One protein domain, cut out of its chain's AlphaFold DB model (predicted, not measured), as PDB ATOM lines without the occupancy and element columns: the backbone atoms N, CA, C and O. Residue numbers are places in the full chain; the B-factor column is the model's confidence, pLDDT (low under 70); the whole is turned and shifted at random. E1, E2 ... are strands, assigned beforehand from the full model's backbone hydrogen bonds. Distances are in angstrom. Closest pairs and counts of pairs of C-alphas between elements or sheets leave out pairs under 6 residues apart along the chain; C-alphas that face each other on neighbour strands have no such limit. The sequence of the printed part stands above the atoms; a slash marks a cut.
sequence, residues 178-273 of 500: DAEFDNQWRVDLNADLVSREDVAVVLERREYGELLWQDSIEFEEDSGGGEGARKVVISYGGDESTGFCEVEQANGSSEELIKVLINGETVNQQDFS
ATOM      1  N   ASP A 178     124.292  45.687  17.184       80.62
ATOM      2  CA  ASP A 178     124.902  44.363  17.152       80.62
ATOM      3  C   ASP A 178     126.388  44.528  16.831       80.62
ATOM      4  O   ASP A 178     126.749  45.353  15.989       80.62
ATOM      5  N   ALA A 179     127.265  43.822  17.537       73.31
ATOM      6  CA  ALA A 179     128.696  43.914  17.285       73.31
ATOM      7  C   ALA A 179     129.304  42.530  17.142       73.31
ATOM      8  O   ALA A 179     129.164  41.674  18.011       73.31
ATOM      9  N   GLU A 180     130.026  42.351  16.045       70.25
ATOM     10  CA  GLU A 180     130.766  41.133  15.766       70.25
ATOM     11  C   GLU A 180     132.265  41.400  15.872       70.25
ATOM     12  O   GLU A 180     132.801  42.394  15.355       70.25
ATOM     13  N   PHE A 181     132.943  40.458  16.525       62.50
ATOM     14  CA  PHE A 181     134.384  40.449  16.698       62.50
ATOM     15  C   PHE A 181     134.996  39.343  15.841       62.50
ATOM     16  O   PHE A 181     134.862  38.155  16.117       62.50
ATOM     17  N   ASP A 182     135.681  39.758  14.781       59.44
ATOM     18  CA  ASP A 182     136.636  38.933  14.038       59.44
ATOM     19  C   ASP A 182     137.901  39.793  13.830       59.44
ATOM     20  O   ASP A 182     138.145  40.765  14.545       59.44
ATOM     21  N   ASN A 183     138.702  39.523  12.804       55.47
ATOM     22  CA  ASN A 183     139.854  40.323  12.374       55.47
ATOM     23  C   ASN A 183     139.538  41.812  12.054       55.47
ATOM     24  O   ASN A 183     140.429  42.561  11.646       55.47
ATOM     25  N   GLN A 184     138.282  42.246  12.196       72.06
ATOM     26  CA  GLN A 184     137.804  43.626  12.110       72.06
ATOM     27  C   GLN A 184     136.715  43.852  13.169       72.06
ATOM     28  O   GLN A 184     135.912  42.954  13.418       72.06
ATOM     29  N   TRP A 185     136.650  45.058  13.741       79.06
ATOM     30  CA  TRP A 185     135.533  45.431  14.610       79.06
ATOM     31  C   TRP A 185     134.371  45.923  13.748       79.06
ATOM     32  O   TRP A 185     134.494  46.944  13.057       79.06
ATOM     33  N   ARG A 186     133.273  45.163  13.741       82.50
ATOM     34  CA  ARG A 186     132.060  45.472  12.984       82.50
ATOM     35  C   ARG A 186     130.938  45.811  13.954       82.50
ATOM     36  O   ARG A 186     130.687  45.064  14.890       82.50
ATOM     37  N   VAL A 187     130.267  46.927  13.698       85.06
ATOM     38  CA  VAL A 187     129.107  47.380  14.460       85.06
ATOM     39  C   VAL A 187     127.940  47.579  13.500       85.06
ATOM     40  O   VAL A 187     127.958  48.479  12.659       85.06
ATOM     41  N   ASP A 188     126.925  46.737  13.607       85.75
ATOM     42  CA  ASP A 188     125.683  46.834  12.855       85.75
ATOM     43  C   ASP A 188     124.650  47.614  13.692       85.75
ATOM     44  O   ASP A 188     124.325  47.260  14.823       85.75
ATOM     45  N   LEU A 189     124.154  48.725  13.149       86.62
ATOM     46  CA  LEU A 189     123.193  49.606  13.807       86.62
ATOM     47  C   LEU A 189     121.788  49.382  13.256       86.62
ATOM     48  O   LEU A 189     121.575  49.380  12.036       86.62
ATOM     49  N   ASN A 190     120.818  49.260  14.161       84.06
ATOM     50  CA  ASN A 190     119.417  49.123  13.790       84.06
ATOM     51  C   ASN A 190     118.864  50.471  13.294       84.06
ATOM     52  O   ASN A 190     118.663  51.413  14.067       84.06
ATOM     53  N   ALA A 191     118.605  50.558  11.987       83.62
ATOM     54  CA  ALA A 191     118.130  51.776  11.335       83.62
ATOM     55  C   ALA A 191     116.702  52.185  11.740       83.62
ATOM     56  O   ALA A 191     116.338  53.345  11.553       83.62
ATOM     57  N   ASP A 192     115.913  51.266  12.306       82.12
ATOM     58  CA  ASP A 192     114.576  51.574  12.819       82.12
ATOM     59  C   ASP A 192     114.634  52.273  14.189       82.12
ATOM     60  O   ASP A 192     113.706  53.000  14.546       82.12
ATOM     61  N   LEU A 193     115.735  52.100  14.937       80.19
ATOM     62  CA  LEU A 193     115.909  52.637  16.294       80.19
ATOM     63  C   LEU A 193     116.877  53.829  16.375       80.19
ATOM     64  O   LEU A 193     116.830  54.605  17.328       80.19
ATOM     65  N   VAL A 194     117.771  53.987  15.397       84.25
ATOM     66  CA  VAL A 194     118.882  54.952  15.448       84.25
ATOM     67  C   VAL A 194     118.899  55.797  14.186       84.25
ATOM     68  O   VAL A 194     118.796  55.246  13.099       84.25
ATOM     69  N   SER A 195     119.093  57.117  14.281       84.12
ATOM     70  CA  SER A 195     119.375  57.959  13.109       84.12
ATOM     71  C   SER A 195     120.876  58.037  12.850       84.12
ATOM     72  O   SER A 195     121.660  58.248  13.771       84.12
ATOM     73  N   ARG A 196     121.299  57.943  11.583       82.31
ATOM     74  CA  ARG A 196     122.721  58.037  11.201       82.31
ATOM     75  C   ARG A 196     123.387  59.348  11.642       82.31
ATOM     76  O   ARG A 196     124.591  59.358  11.873       82.31
ATOM     77  N   GLU A 197     122.638  60.446  11.734       84.56
ATOM     78  CA  GLU A 197     123.176  61.753  12.151       84.56
ATOM     79  C   GLU A 197     123.483  61.840  13.655       84.56
ATOM     80  O   GLU A 197     124.265  62.696  14.068       84.56
ATOM     81  N   ASP A 198     122.922  60.922  14.443       86.81
ATOM     82  CA  ASP A 198     123.093  60.855  15.895       86.81
ATOM     83  C   ASP A 198     124.259  59.943  16.302       86.81
ATOM     84  O   ASP A 198     124.609  59.870  17.483       86.81
ATOM     85  N   VAL A 199     124.856  59.243  15.332       86.88
ATOM     86  CA  VAL A 199     125.936  58.278  15.540       86.88
ATOM     87  C   VAL A 199     127.287  58.973  15.429       86.88
ATOM     88  O   VAL A 199     127.608  59.601  14.420       86.88
ATOM     89  N   ALA A 200     128.125  58.785  16.441       88.94
ATOM     90  CA  ALA A 200     129.539  59.124  16.390       88.94
ATOM     91  C   ALA A 200     130.372  57.921  16.825       88.94
ATOM     92  O   ALA A 200     129.975  57.181  17.718       88.94
ATOM     93  N   VAL A 201     131.554  57.743  16.240       88.31
ATOM     94  CA  VAL A 201     132.535  56.786  16.760       88.31
ATOM     95  C   VAL A 201     133.760  57.549  17.191       88.31
ATOM     96  O   VAL A 201     134.247  58.417  16.467       88.31
ATOM     97  N   VAL A 202     134.231  57.249  18.392       88.88
ATOM     98  CA  VAL A 202     135.372  57.926  18.990       88.88
ATOM     99  C   VAL A 202     136.404  56.910  19.444       88.88
ATOM    100  O   VAL A 202     136.061  55.855  19.968       88.88
ATOM    101  N   LEU A 203     137.674  57.238  19.253       86.31
ATOM    102  CA  LEU A 203     138.784  56.573  19.912       86.31
ATOM    103  C   LEU A 203     139.094  57.347  21.192       86.31
ATOM    104  O   LEU A 203     139.478  58.513  21.128       86.31
ATOM    105  N   GLU A 204     138.983  56.698  22.340       87.00
ATOM    106  CA  GLU A 204     139.500  57.197  23.606       87.00
ATOM    107  C   GLU A 204     140.817  56.509  23.951       87.00
ATOM    108  O   GLU A 204     140.979  55.298  23.809       87.00
ATOM    109  N   ARG A 205     141.759  57.290  24.473       79.50
ATOM    110  CA  ARG A 205     142.996  56.786  25.060       79.50
ATOM    111  C   ARG A 205     143.007  57.144  26.529       79.50
ATOM    112  O   ARG A 205     142.855  58.321  26.871       79.50
ATOM    113  N   ARG A 206     143.184  56.142  27.385       70.81
ATOM    114  CA  ARG A 206     143.138  56.316  28.837       70.81
ATOM    115  C   ARG A 206     144.412  55.835  29.511       70.81
ATOM    116  O   ARG A 206     145.127  54.983  28.982       70.81
ATOM    117  N   GLU A 207     144.704  56.408  30.668       71.75
ATOM    118  CA  GLU A 207     145.736  55.947  31.590       71.75
ATOM    119  C   GLU A 207     145.073  55.617  32.929       71.75
ATOM    120  O   GLU A 207     144.595  56.496  33.637       71.75
ATOM    121  N   TYR A 208     145.002  54.323  33.234       66.25
ATOM    122  CA  TYR A 208     144.341  53.735  34.397       66.25
ATOM    123  C   TYR A 208     142.904  54.248  34.576       66.25
ATOM    124  O   TYR A 208     142.523  54.717  35.647       66.25
ATOM    125  N   GLY A 209     142.113  54.204  33.500       61.88
ATOM    126  CA  GLY A 209     140.749  54.726  33.469       61.88
ATOM    127  C   GLY A 209     140.614  56.247  33.299       61.88
ATOM    128  O   GLY A 209     139.521  56.705  32.959       61.88
ATOM    129  N   GLU A 210     141.681  57.042  33.453       65.25
ATOM    130  CA  GLU A 210     141.627  58.489  33.209       65.25
ATOM    131  C   GLU A 210     141.744  58.816  31.718       65.25
ATOM    132  O   GLU A 210     142.684  58.398  31.046       65.25
ATOM    133  N   LEU A 211     140.807  59.607  31.189       77.00
ATOM    134  CA  LEU A 211     140.828  60.038  29.791       77.00
ATOM    135  C   LEU A 211     142.003  60.987  29.520       77.00
ATOM    136  O   LEU A 211     142.009  62.128  29.981       77.00
ATOM    137  N   LEU A 212     142.961  60.539  28.706       72.38
ATOM    138  CA  LEU A 212     144.070  61.367  28.232       72.38
ATOM    139  C   LEU A 212     143.701  62.128  26.960       72.38
ATOM    140  O   LEU A 212     144.051  63.298  26.794       72.38
ATOM    141  N   TRP A 213     143.044  61.433  26.033       79.81
ATOM    142  CA  TRP A 213     142.803  61.927  24.685       79.81
ATOM    143  C   TRP A 213     141.580  61.261  24.056       79.81
ATOM    144  O   TRP A 213     141.301  60.096  24.336       79.81
ATOM    145  N   GLN A 214     140.879  61.988  23.186       86.31
ATOM    146  CA  GLN A 214     139.723  61.490  22.447       86.31
ATOM    147  C   GLN A 214     139.716  62.058  21.024       86.31
ATOM    148  O   GLN A 214     139.759  63.276  20.857       86.31
ATOM    149  N   ASP A 215     139.601  61.181  20.025       85.44
ATOM    150  CA  ASP A 215     139.473  61.533  18.606       85.44
ATOM    151  C   ASP A 215     138.159  61.006  18.033       85.44
ATOM    152  O   ASP A 215     137.772  59.874  18.316       85.44
ATOM    153  N   SER A 216     137.495  61.787  17.181       86.94
ATOM    154  CA  SER A 216     136.387  61.279  16.365       86.94
ATOM    155  C   SER A 216     136.931  60.531  15.149       86.94
ATOM    156  O   SER A 216     137.815  61.035  14.458       86.94
ATOM    157  N   ILE A 217     136.383  59.351  14.866       85.69
ATOM    158  CA  ILE A 217     136.712  58.566  13.675       85.69
ATOM    159  C   ILE A 217     135.809  59.030  12.531       85.69
ATOM    160  O   ILE A 217     134.585  58.919  12.605       85.69
ATOM    161  N   GLU A 218     136.419  59.555  11.471       82.12
ATOM    162  CA  GLU A 218     135.712  59.913  10.243       82.12
ATOM    163  C   GLU A 218     135.556  58.676   9.342       82.12
ATOM    164  O   GLU A 218     136.485  57.885   9.170       82.12
ATOM    165  N   PHE A 219     134.359  58.501   8.778       77.00
ATOM    166  CA  PHE A 219     134.035  57.402   7.867       77.00
ATOM    167  C   PHE A 219     134.039  57.926   6.433       77.00
ATOM    168  O   PHE A 219     133.244  58.804   6.090       77.00
ATOM    169  N   GLU A 220     134.914  57.380   5.593       70.62
ATOM    170  CA  GLU A 220     135.003  57.712   4.170       70.62
ATOM    171  C   GLU A 220     134.752  56.461   3.317       70.62
ATOM    172  O   GLU A 220     135.073  55.344   3.716       70.62
ATOM    173  N   GLU A 221     134.185  56.634   2.120       57.88
ATOM    174  CA  GLU A 221     133.801  55.509   1.249       57.88
ATOM    175  C   GLU A 221     134.996  54.751   0.628       57.88
ATOM    176  O   GLU A 221     134.776  53.689   0.057       57.88
ATOM    177  N   ASP A 222     136.243  55.246   0.711       54.06
ATOM    178  CA  ASP A 222     137.344  54.692  -0.107       54.06
ATOM    179  C   ASP A 222     138.787  54.956   0.398       54.06
ATOM    180  O   ASP A 222     139.755  54.845  -0.366       54.06
ATOM    181  N   SER A 223     138.999  55.318   1.666       53.81
ATOM    182  CA  SER A 223     140.359  55.565   2.169       53.81
ATOM    183  C   SER A 223     141.048  54.255   2.556       53.81
ATOM    184  O   SER A 223     140.691  53.591   3.514       53.81
ATOM    185  N   GLY A 224     142.062  53.837   1.796       56.38
ATOM    186  CA  GLY A 224     142.917  52.724   2.210       56.38
ATOM    187  C   GLY A 224     143.685  53.098   3.479       56.38
ATOM    188  O   GLY A 224     144.539  53.982   3.425       56.38
ATOM    189  N   GLY A 225     143.384  52.443   4.605       57.19
ATOM    190  CA  GLY A 225     144.115  52.634   5.858       57.19
ATOM    191  C   GLY A 225     145.616  52.362   5.708       57.19
ATOM    192  O   GLY A 225     146.032  51.488   4.942       57.19
ATOM    193  N   GLY A 226     146.436  53.124   6.437       59.72
ATOM    194  CA  GLY A 226     147.875  52.881   6.537       59.72
ATOM    195  C   GLY A 226     148.197  51.514   7.156       59.72
ATOM    196  O   GLY A 226     147.374  50.906   7.841       59.72
ATOM    197  N   GLU A 227     149.413  51.018   6.918       57.62
ATOM    198  CA  GLU A 227     149.909  49.774   7.517       57.62
ATOM    199  C   GLU A 227     149.894  49.895   9.056       57.62
ATOM    200  O   GLU A 227     150.601  50.728   9.620       57.62
ATOM    201  N   GLY A 228     149.049  49.101   9.727       62.94
ATOM    202  CA  GLY A 228     148.843  49.147  11.184       62.94
ATOM    203  C   GLY A 228     147.601  49.915  11.664       62.94
ATOM    204  O   GLY A 228     147.355  49.956  12.868       62.94
ATOM    205  N   ALA A 229     146.798  50.496  10.766       69.12
ATOM    206  CA  ALA A 229     145.517  51.095  11.136       69.12
ATOM    207  C   ALA A 229     144.485  50.020  11.523       69.12
ATOM    208  O   ALA A 229     144.352  48.992  10.856       69.12
ATOM    209  N   ARG A 230     143.717  50.277  12.586       75.12
ATOM    210  CA  ARG A 230     142.556  49.460  12.953       75.12
ATOM    211  C   ARG A 230     141.380  49.843  12.067       75.12
ATOM    212  O   ARG A 230     141.058  51.024  11.923       75.12
ATOM    213  N   LYS A 231     140.744  48.834  11.476       80.31
ATOM    214  CA  LYS A 231     139.547  48.997  10.654       80.31
ATOM    215  C   LYS A 231     138.308  48.881  11.538       80.31
ATOM    216  O   LYS A 231     138.138  47.870  12.218       80.31
ATOM    217  N   VAL A 232     137.454  49.895  11.482       81.56
ATOM    218  CA  VAL A 232     136.129  49.908  12.104       81.56
ATOM    219  C   VAL A 232     135.093  49.941  10.993       81.56
ATOM    220  O   VAL A 232     135.149  50.803  10.117       81.56
ATOM    221  N   VAL A 233     134.154  49.003  10.997       83.50
ATOM    222  CA  VAL A 233     133.051  48.976  10.028       83.50
ATOM    223  C   VAL A 233     131.762  49.276  10.768       83.50
ATOM    224  O   VAL A 233     131.421  48.555  11.698       83.50
ATOM    225  N   ILE A 234     131.039  50.312  10.345       83.31
ATOM    226  CA  ILE A 234     129.652  50.520  10.765       83.31
ATOM    227  C   ILE A 234     128.745  50.109   9.616       83.31
ATOM    228  O   ILE A 234     128.886  50.643   8.515       83.31
ATOM    229  N   SER A 235     127.794  49.216   9.863       83.81
ATOM    230  CA  SER A 235     126.662  49.020   8.958       83.81
ATOM    231  C   SER A 235     125.435  49.719   9.505       83.81
ATOM    232  O   SER A 235     125.157  49.669  10.698       83.81
ATOM    233  N   TYR A 236     124.680  50.365   8.628       82.12
ATOM    234  CA  TYR A 236     123.424  51.007   8.973       82.12
ATOM    235  C   TYR A 236     122.354  50.561   7.984       82.12
ATOM    236  O   TYR A 236     122.394  50.932   6.812       82.12
ATOM    237  N   GLY A 237     121.415  49.718   8.425       76.06
ATOM    238  CA  GLY A 237     120.366  49.184   7.545       76.06
ATOM    239  C   GLY A 237     120.901  48.413   6.327       76.06
ATOM    240  O   GLY A 237     120.243  48.373   5.287       76.06
ATOM    241  N   GLY A 238     122.105  47.835   6.433       76.94
ATOM    242  CA  GLY A 238     122.803  47.146   5.344       76.94
ATOM    243  C   GLY A 238     123.735  48.031   4.507       76.94
ATOM    244  O   GLY A 238     124.522  47.490   3.728       76.94
ATOM    245  N   ASP A 239     123.700  49.357   4.678       81.81
ATOM    246  CA  ASP A 239     124.672  50.270   4.075       81.81
ATOM    247  C   ASP A 239     125.926  50.345   4.956       81.81
ATOM    248  O   ASP A 239     125.893  50.852   6.078       81.81
ATOM    249  N   GLU A 240     127.052  49.846   4.448       85.94
ATOM    250  CA  GLU A 240     128.321  49.831   5.180       85.94
ATOM    251  C   GLU A 240     129.119  51.123   4.977       85.94
ATOM    252  O   GLU A 240     129.190  51.697   3.891       85.94
ATOM    253  N   SER A 241     129.757  51.586   6.042       81.38
ATOM    254  CA  SER A 241     130.729  52.674   6.041       81.38
ATOM    255  C   SER A 241     131.962  52.214   6.807       81.38
ATOM    256  O   SER A 241     131.857  51.654   7.897       81.38
ATOM    257  N   THR A 242     133.144  52.428   6.232       80.69
ATOM    258  CA  THR A 242     134.406  52.017   6.856       80.69
ATOM    259  C   THR A 242     135.143  53.239   7.386       80.69
ATOM    260  O   THR A 242     135.314  54.233   6.685       80.69
ATOM    261  N   GLY A 243     135.556  53.159   8.643       78.50
ATOM    262  CA  GLY A 243     136.430  54.113   9.299       78.50
ATOM    263  C   GLY A 243     137.770  53.449   9.576       78.50
ATOM    264  O   GLY A 243     137.849  52.249   9.860       78.50
ATOM    265  N   PHE A 244     138.838  54.232   9.497       76.62
ATOM    266  CA  PHE A 244     140.169  53.779   9.873       76.62
ATOM    267  C   PHE A 244     140.660  54.606  11.044       76.62
ATOM    268  O   PHE A 244     140.587  55.832  11.042       76.62
ATOM    269  N   CYS A 245     141.173  53.910  12.047       72.56
ATOM    270  CA  CYS A 245     141.810  54.512  13.194       72.56
ATOM    271  C   CYS A 245     143.299  54.188  13.125       72.56
ATOM    272  O   CYS A 245     143.697  53.025  13.244       72.56
ATOM    273  N   GLU A 246     144.134  55.200  12.895       66.69
ATOM    274  CA  GLU A 246     145.575  55.012  13.018       66.69
ATOM    275  C   GLU A 246     145.912  54.733  14.484       66.69
ATOM    276  O   GLU A 246     145.683  55.559  15.373       66.69
ATOM    277  N   VAL A 247     146.475  53.550  14.734       59.50
ATOM    278  CA  VAL A 247     147.075  53.223  16.026       59.50
ATOM    279  C   VAL A 247     148.414  53.945  16.088       59.50
ATOM    280  O   VAL A 247     149.480  53.364  15.882       59.50
ATOM    281  N   GLU A 248     148.378  55.256  16.314       56.12
ATOM    282  CA  GLU A 248     149.578  55.947  16.762       56.12
ATOM    283  C   GLU A 248     149.974  55.356  18.116       56.12
ATOM    284  O   GLU A 248     149.131  55.200  19.000       56.12
ATOM    285  N   GLN A 249     151.256  55.014  18.281       54.09
ATOM    286  CA  GLN A 249     151.806  54.619  19.577       54.09
ATOM    287  C   GLN A 249     151.588  55.762  20.567       54.09
ATOM    288  O   GLN A 249     152.370  56.712  20.635       54.09
ATOM    289  N   ALA A 250     150.499  55.689  21.319       52.00
ATOM    290  CA  ALA A 250     150.174  56.686  22.306       52.00
ATOM    291  C   ALA A 250     151.148  56.539  23.472       52.00
ATOM    292  O   ALA A 250     151.062  55.625  24.290       52.00
ATOM    293  N   ASN A 251     152.131  57.437  23.510       54.28
ATOM    294  CA  ASN A 251     153.124  57.503  24.572       54.28
ATOM    295  C   ASN A 251     152.427  57.807  25.909       54.28
ATOM    296  O   ASN A 251     152.260  58.973  26.259       54.28
ATOM    297  N   GLY A 252     152.026  56.768  26.645       55.66
ATOM    298  CA  GLY A 252     151.498  56.875  28.008       55.66
ATOM    299  C   GLY A 252     150.164  56.175  28.266       55.66
ATOM    300  O   GLY A 252     149.895  55.859  29.421       55.66
ATOM    301  N   SER A 253     149.357  55.850  27.249       59.75
ATOM    302  CA  SER A 253     148.077  55.176  27.514       59.75
ATOM    303  C   SER A 253     148.286  53.762  28.083       59.75
ATOM    304  O   SER A 253     149.238  53.045  27.746       59.75
ATOM    305  N   SER A 254     147.438  53.374  29.035       60.81
ATOM    306  CA  SER A 254     147.257  51.978  29.457       60.81
ATOM    307  C   SER A 254     146.162  51.293  28.647       60.81
ATOM    308  O   SER A 254     146.218  50.081  28.473       60.81
ATOM    309  N   GLU A 255     145.202  52.070  28.146       71.00
ATOM    310  CA  GLU A 255     143.984  51.595  27.498       71.00
ATOM    311  C   GLU A 255     143.722  52.393  26.219       71.00
ATOM    312  O   GLU A 255     143.905  53.615  26.166       71.00
ATOM    313  N   GLU A 256     143.262  51.697  25.188       76.56
ATOM    314  CA  GLU A 256     142.661  52.293  24.004       76.56
ATOM    315  C   GLU A 256     141.279  51.684  23.833       76.56
ATOM    316  O   GLU A 256     141.135  50.464  23.768       76.56
ATOM    317  N   LEU A 257     140.276  52.547  23.767       83.19
ATOM    318  CA  LEU A 257     138.876  52.179  23.656       83.19
ATOM    319  C   LEU A 257     138.353  52.775  22.362       83.19
ATOM    320  O   LEU A 257     138.499  53.979  22.153       83.19
ATOM    321  N   ILE A 258     137.707  51.986  21.512       85.25
ATOM    322  CA  ILE A 258     136.865  52.573  20.468       85.25
ATOM    323  C   ILE A 258     135.421  52.472  20.927       85.25
ATOM    324  O   ILE A 258     134.968  51.408  21.324       85.25
ATOM    325  N   LYS A 259     134.704  53.591  20.901       88.38
ATOM    326  CA  LYS A 259     133.327  53.701  21.369       88.38
ATOM    327  C   LYS A 259     132.410  54.120  20.248       88.38
ATOM    328  O   LYS A 259     132.720  55.059  19.518       88.38
ATOM    329  N   VAL A 260     131.248  53.487  20.178       87.69
ATOM    330  CA  VAL A 260     130.111  53.974  19.404       87.69
ATOM    331  C   VAL A 260     129.211  54.761  20.338       87.69
ATOM    332  O   VAL A 260     128.802  54.275  21.393       87.69
ATOM    333  N   LEU A 261     128.938  56.002  19.959       89.19
ATOM    334  CA  LEU A 261     128.084  56.931  20.670       89.19
ATOM    335  C   LEU A 261     126.801  57.152  19.865       89.19
ATOM    336  O   LEU A 261     126.877  57.410  18.666       89.19
ATOM    337  N   ILE A 262     125.647  57.123  20.527       86.75
ATOM    338  CA  ILE A 262     124.367  57.584  19.973       86.75
ATOM    339  C   ILE A 262     123.899  58.744  20.840       86.75
ATOM    340  O   ILE A 262     123.809  58.606  22.057       86.75
ATOM    341  N   ASN A 263     123.654  59.912  20.243       85.56
ATOM    342  CA  ASN A 263     123.283  61.132  20.976       85.56
ATOM    343  C   ASN A 263     124.285  61.522  22.088       85.56
ATOM    344  O   ASN A 263     123.931  62.168  23.073       85.56
ATOM    345  N   GLY A 264     125.557  61.145  21.918       83.56
ATOM    346  CA  GLY A 264     126.627  61.371  22.895       83.56
ATOM    347  C   GLY A 264     126.738  60.309  23.994       83.56
ATOM    348  O   GLY A 264     127.672  60.381  24.791       83.56
ATOM    349  N   GLU A 265     125.853  59.312  24.029       84.19
ATOM    350  CA  GLU A 265     125.897  58.211  24.993       84.19
ATOM    351  C   GLU A 265     126.591  56.981  24.410       84.19
ATOM    352  O   GLU A 265     126.323  56.595  23.276       84.19
ATOM    353  N   THR A 266     127.474  56.342  25.181       85.75
ATOM    354  CA  THR A 266     128.208  55.151  24.730       85.75
ATOM    355  C   THR A 266     127.299  53.940  24.639       85.75
ATOM    356  O   THR A 266     126.962  53.351  25.663       85.75
ATOM    357  N   VAL A 267     126.965  53.539  23.415       82.88
ATOM    358  CA  VAL A 267     126.113  52.378  23.141       82.88
ATOM    359  C   VAL A 267     126.881  51.089  22.944       82.88
ATOM    360  O   VAL A 267     126.376  50.025  23.271       82.88
ATOM    361  N   ASN A 268     128.130  51.188  22.504       84.06
ATOM    362  CA  ASN A 268     129.044  50.061  22.428       84.06
ATOM    363  C   ASN A 268     130.474  50.559  22.638       84.06
ATOM    364  O   ASN A 268     130.779  51.716  22.330       84.06
ATOM    365  N   GLN A 269     131.347  49.707  23.153       83.69
ATOM    366  CA  GLN A 269     132.771  49.978  23.222       83.69
ATOM    367  C   GLN A 269     133.561  48.693  23.017       83.69
ATOM    368  O   GLN A 269     133.103  47.625  23.402       83.69
ATOM    369  N   GLN A 270     134.754  48.840  22.455       79.31
ATOM    370  CA  GLN A 270     135.739  47.781  22.380       79.31
ATOM    371  C   GLN A 270     137.044  48.220  23.018       79.31
ATOM    372  O   GLN A 270     137.618  49.253  22.645       79.31
ATOM    373  N   ASP A 271     137.534  47.367  23.908       74.62
ATOM    374  CA  ASP A 271     138.837  47.498  24.527       74.62
ATOM    375  C   ASP A 271     139.890  46.885  23.611       74.62
ATOM    376  O   ASP A 271     139.784  45.749  23.143       74.62
ATOM    377  N   PHE A 272     140.953  47.633  23.351       69.69
ATOM    378  CA  PHE A 272     142.082  47.115  22.607       69.69
ATOM    379  C   PHE A 272     143.279  46.956  23.522       69.69
ATOM    380  O   PHE A 272     143.664  47.876  24.249       69.69
ATOM    381  N   SER A 273     143.927  45.794  23.413       58.44
ATOM    382  CA  SER A 273     145.216  45.561  24.048       58.44
ATOM    383  C   SER A 273     146.203  46.635  23.599       58.44
ATOM    384  O   SER A 273     146.657  46.662  22.448       58.44
TER     385      SER A 273
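What this domain is: This is residues 178 to 273 of the 500 residues of an uncharacterized protein of Halobacterium salinarum (strain ATCC 29341 / DSM 671 / R1) (UniProt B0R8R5). Two four-stranded sheets lie face to face as a sandwich, their strands at only 22 degrees to each other, and each sheet is made of two hairpins side by side: E1 E2 with E5 E6, and E3 E4 with E7 E8. The chain passes from one sheet to the other three times, and the long link from E4 to E5 runs past the edge strand E6, to which residues 219 to 220 pair. The printed part has 96 residues with eight named strands, E1 to E8 in order along the chain, and no named helix; the class is all strand. One sheet, E1 E2 E5 E6, is mixed; the other, E4 E3 E7 E8, is all antiparallel. The whole is compact, with a radius of gyration of the C-alphas of 13.2 A and spans of 40 by 29 by 22 A.

How they stand to each other: E1, residues 178 to 181, and E2, residues 185 to 189, form an antiparallel hairpin, with N 178 and O 188 2.8 A apart. E2 is parallel to E5, residues 230 to 236; N 187 and O 233 are 2.8 A apart. E5 forms a hairpin with E6, residues 239 to 245, where N 234 and O 241 are 2.9 A apart. In the other sheet, E3, residues 199 to 207, forms a hairpin with E4, residues 210 to 216; N 205 and O 213 are 2.8 A apart. E3 is also antiparallel to E7, residues 255 to 262, with N 202 and O 259 2.9 A apart. E7 forms a hairpin with E8, residues 265 to 272; N 260 and O 268 are 2.8 A apart. This sheet is strongly twisted, and E8 bends by 62 degrees at residue 268. The parts of the two sheets that face each other are 10.8 A centre to centre. E1 and E8 are near each other, while E4 and E6 are apart.

Where its parts are: E1 begins at C-alpha 178, (124.902, 44.363, 17.152), and is 10.3 A long; E2 is 13.1 A. E3 is the longest strand by residues, 25.6 A from C-alpha 199 at (125.936, 58.278, 15.540), and E4 is 17.9 A. E5 is 19.6 A, E6 19.9 A, E7 21.8 A and E8 19.8 A, the last ending at C-alpha 272, (142.082, 47.115, 22.607).

The domain as a whole: The C-alphas of Asp 192 and Asn 251, the two farthest apart, are 40.7 A apart. The printed part has no cut. The link from E4 to E5, residues 217 to 229, is long. The mean pLDDT of the printed part is 75.6; 26 residues are under 70, among them residues 221 to 229 and 246 to 254.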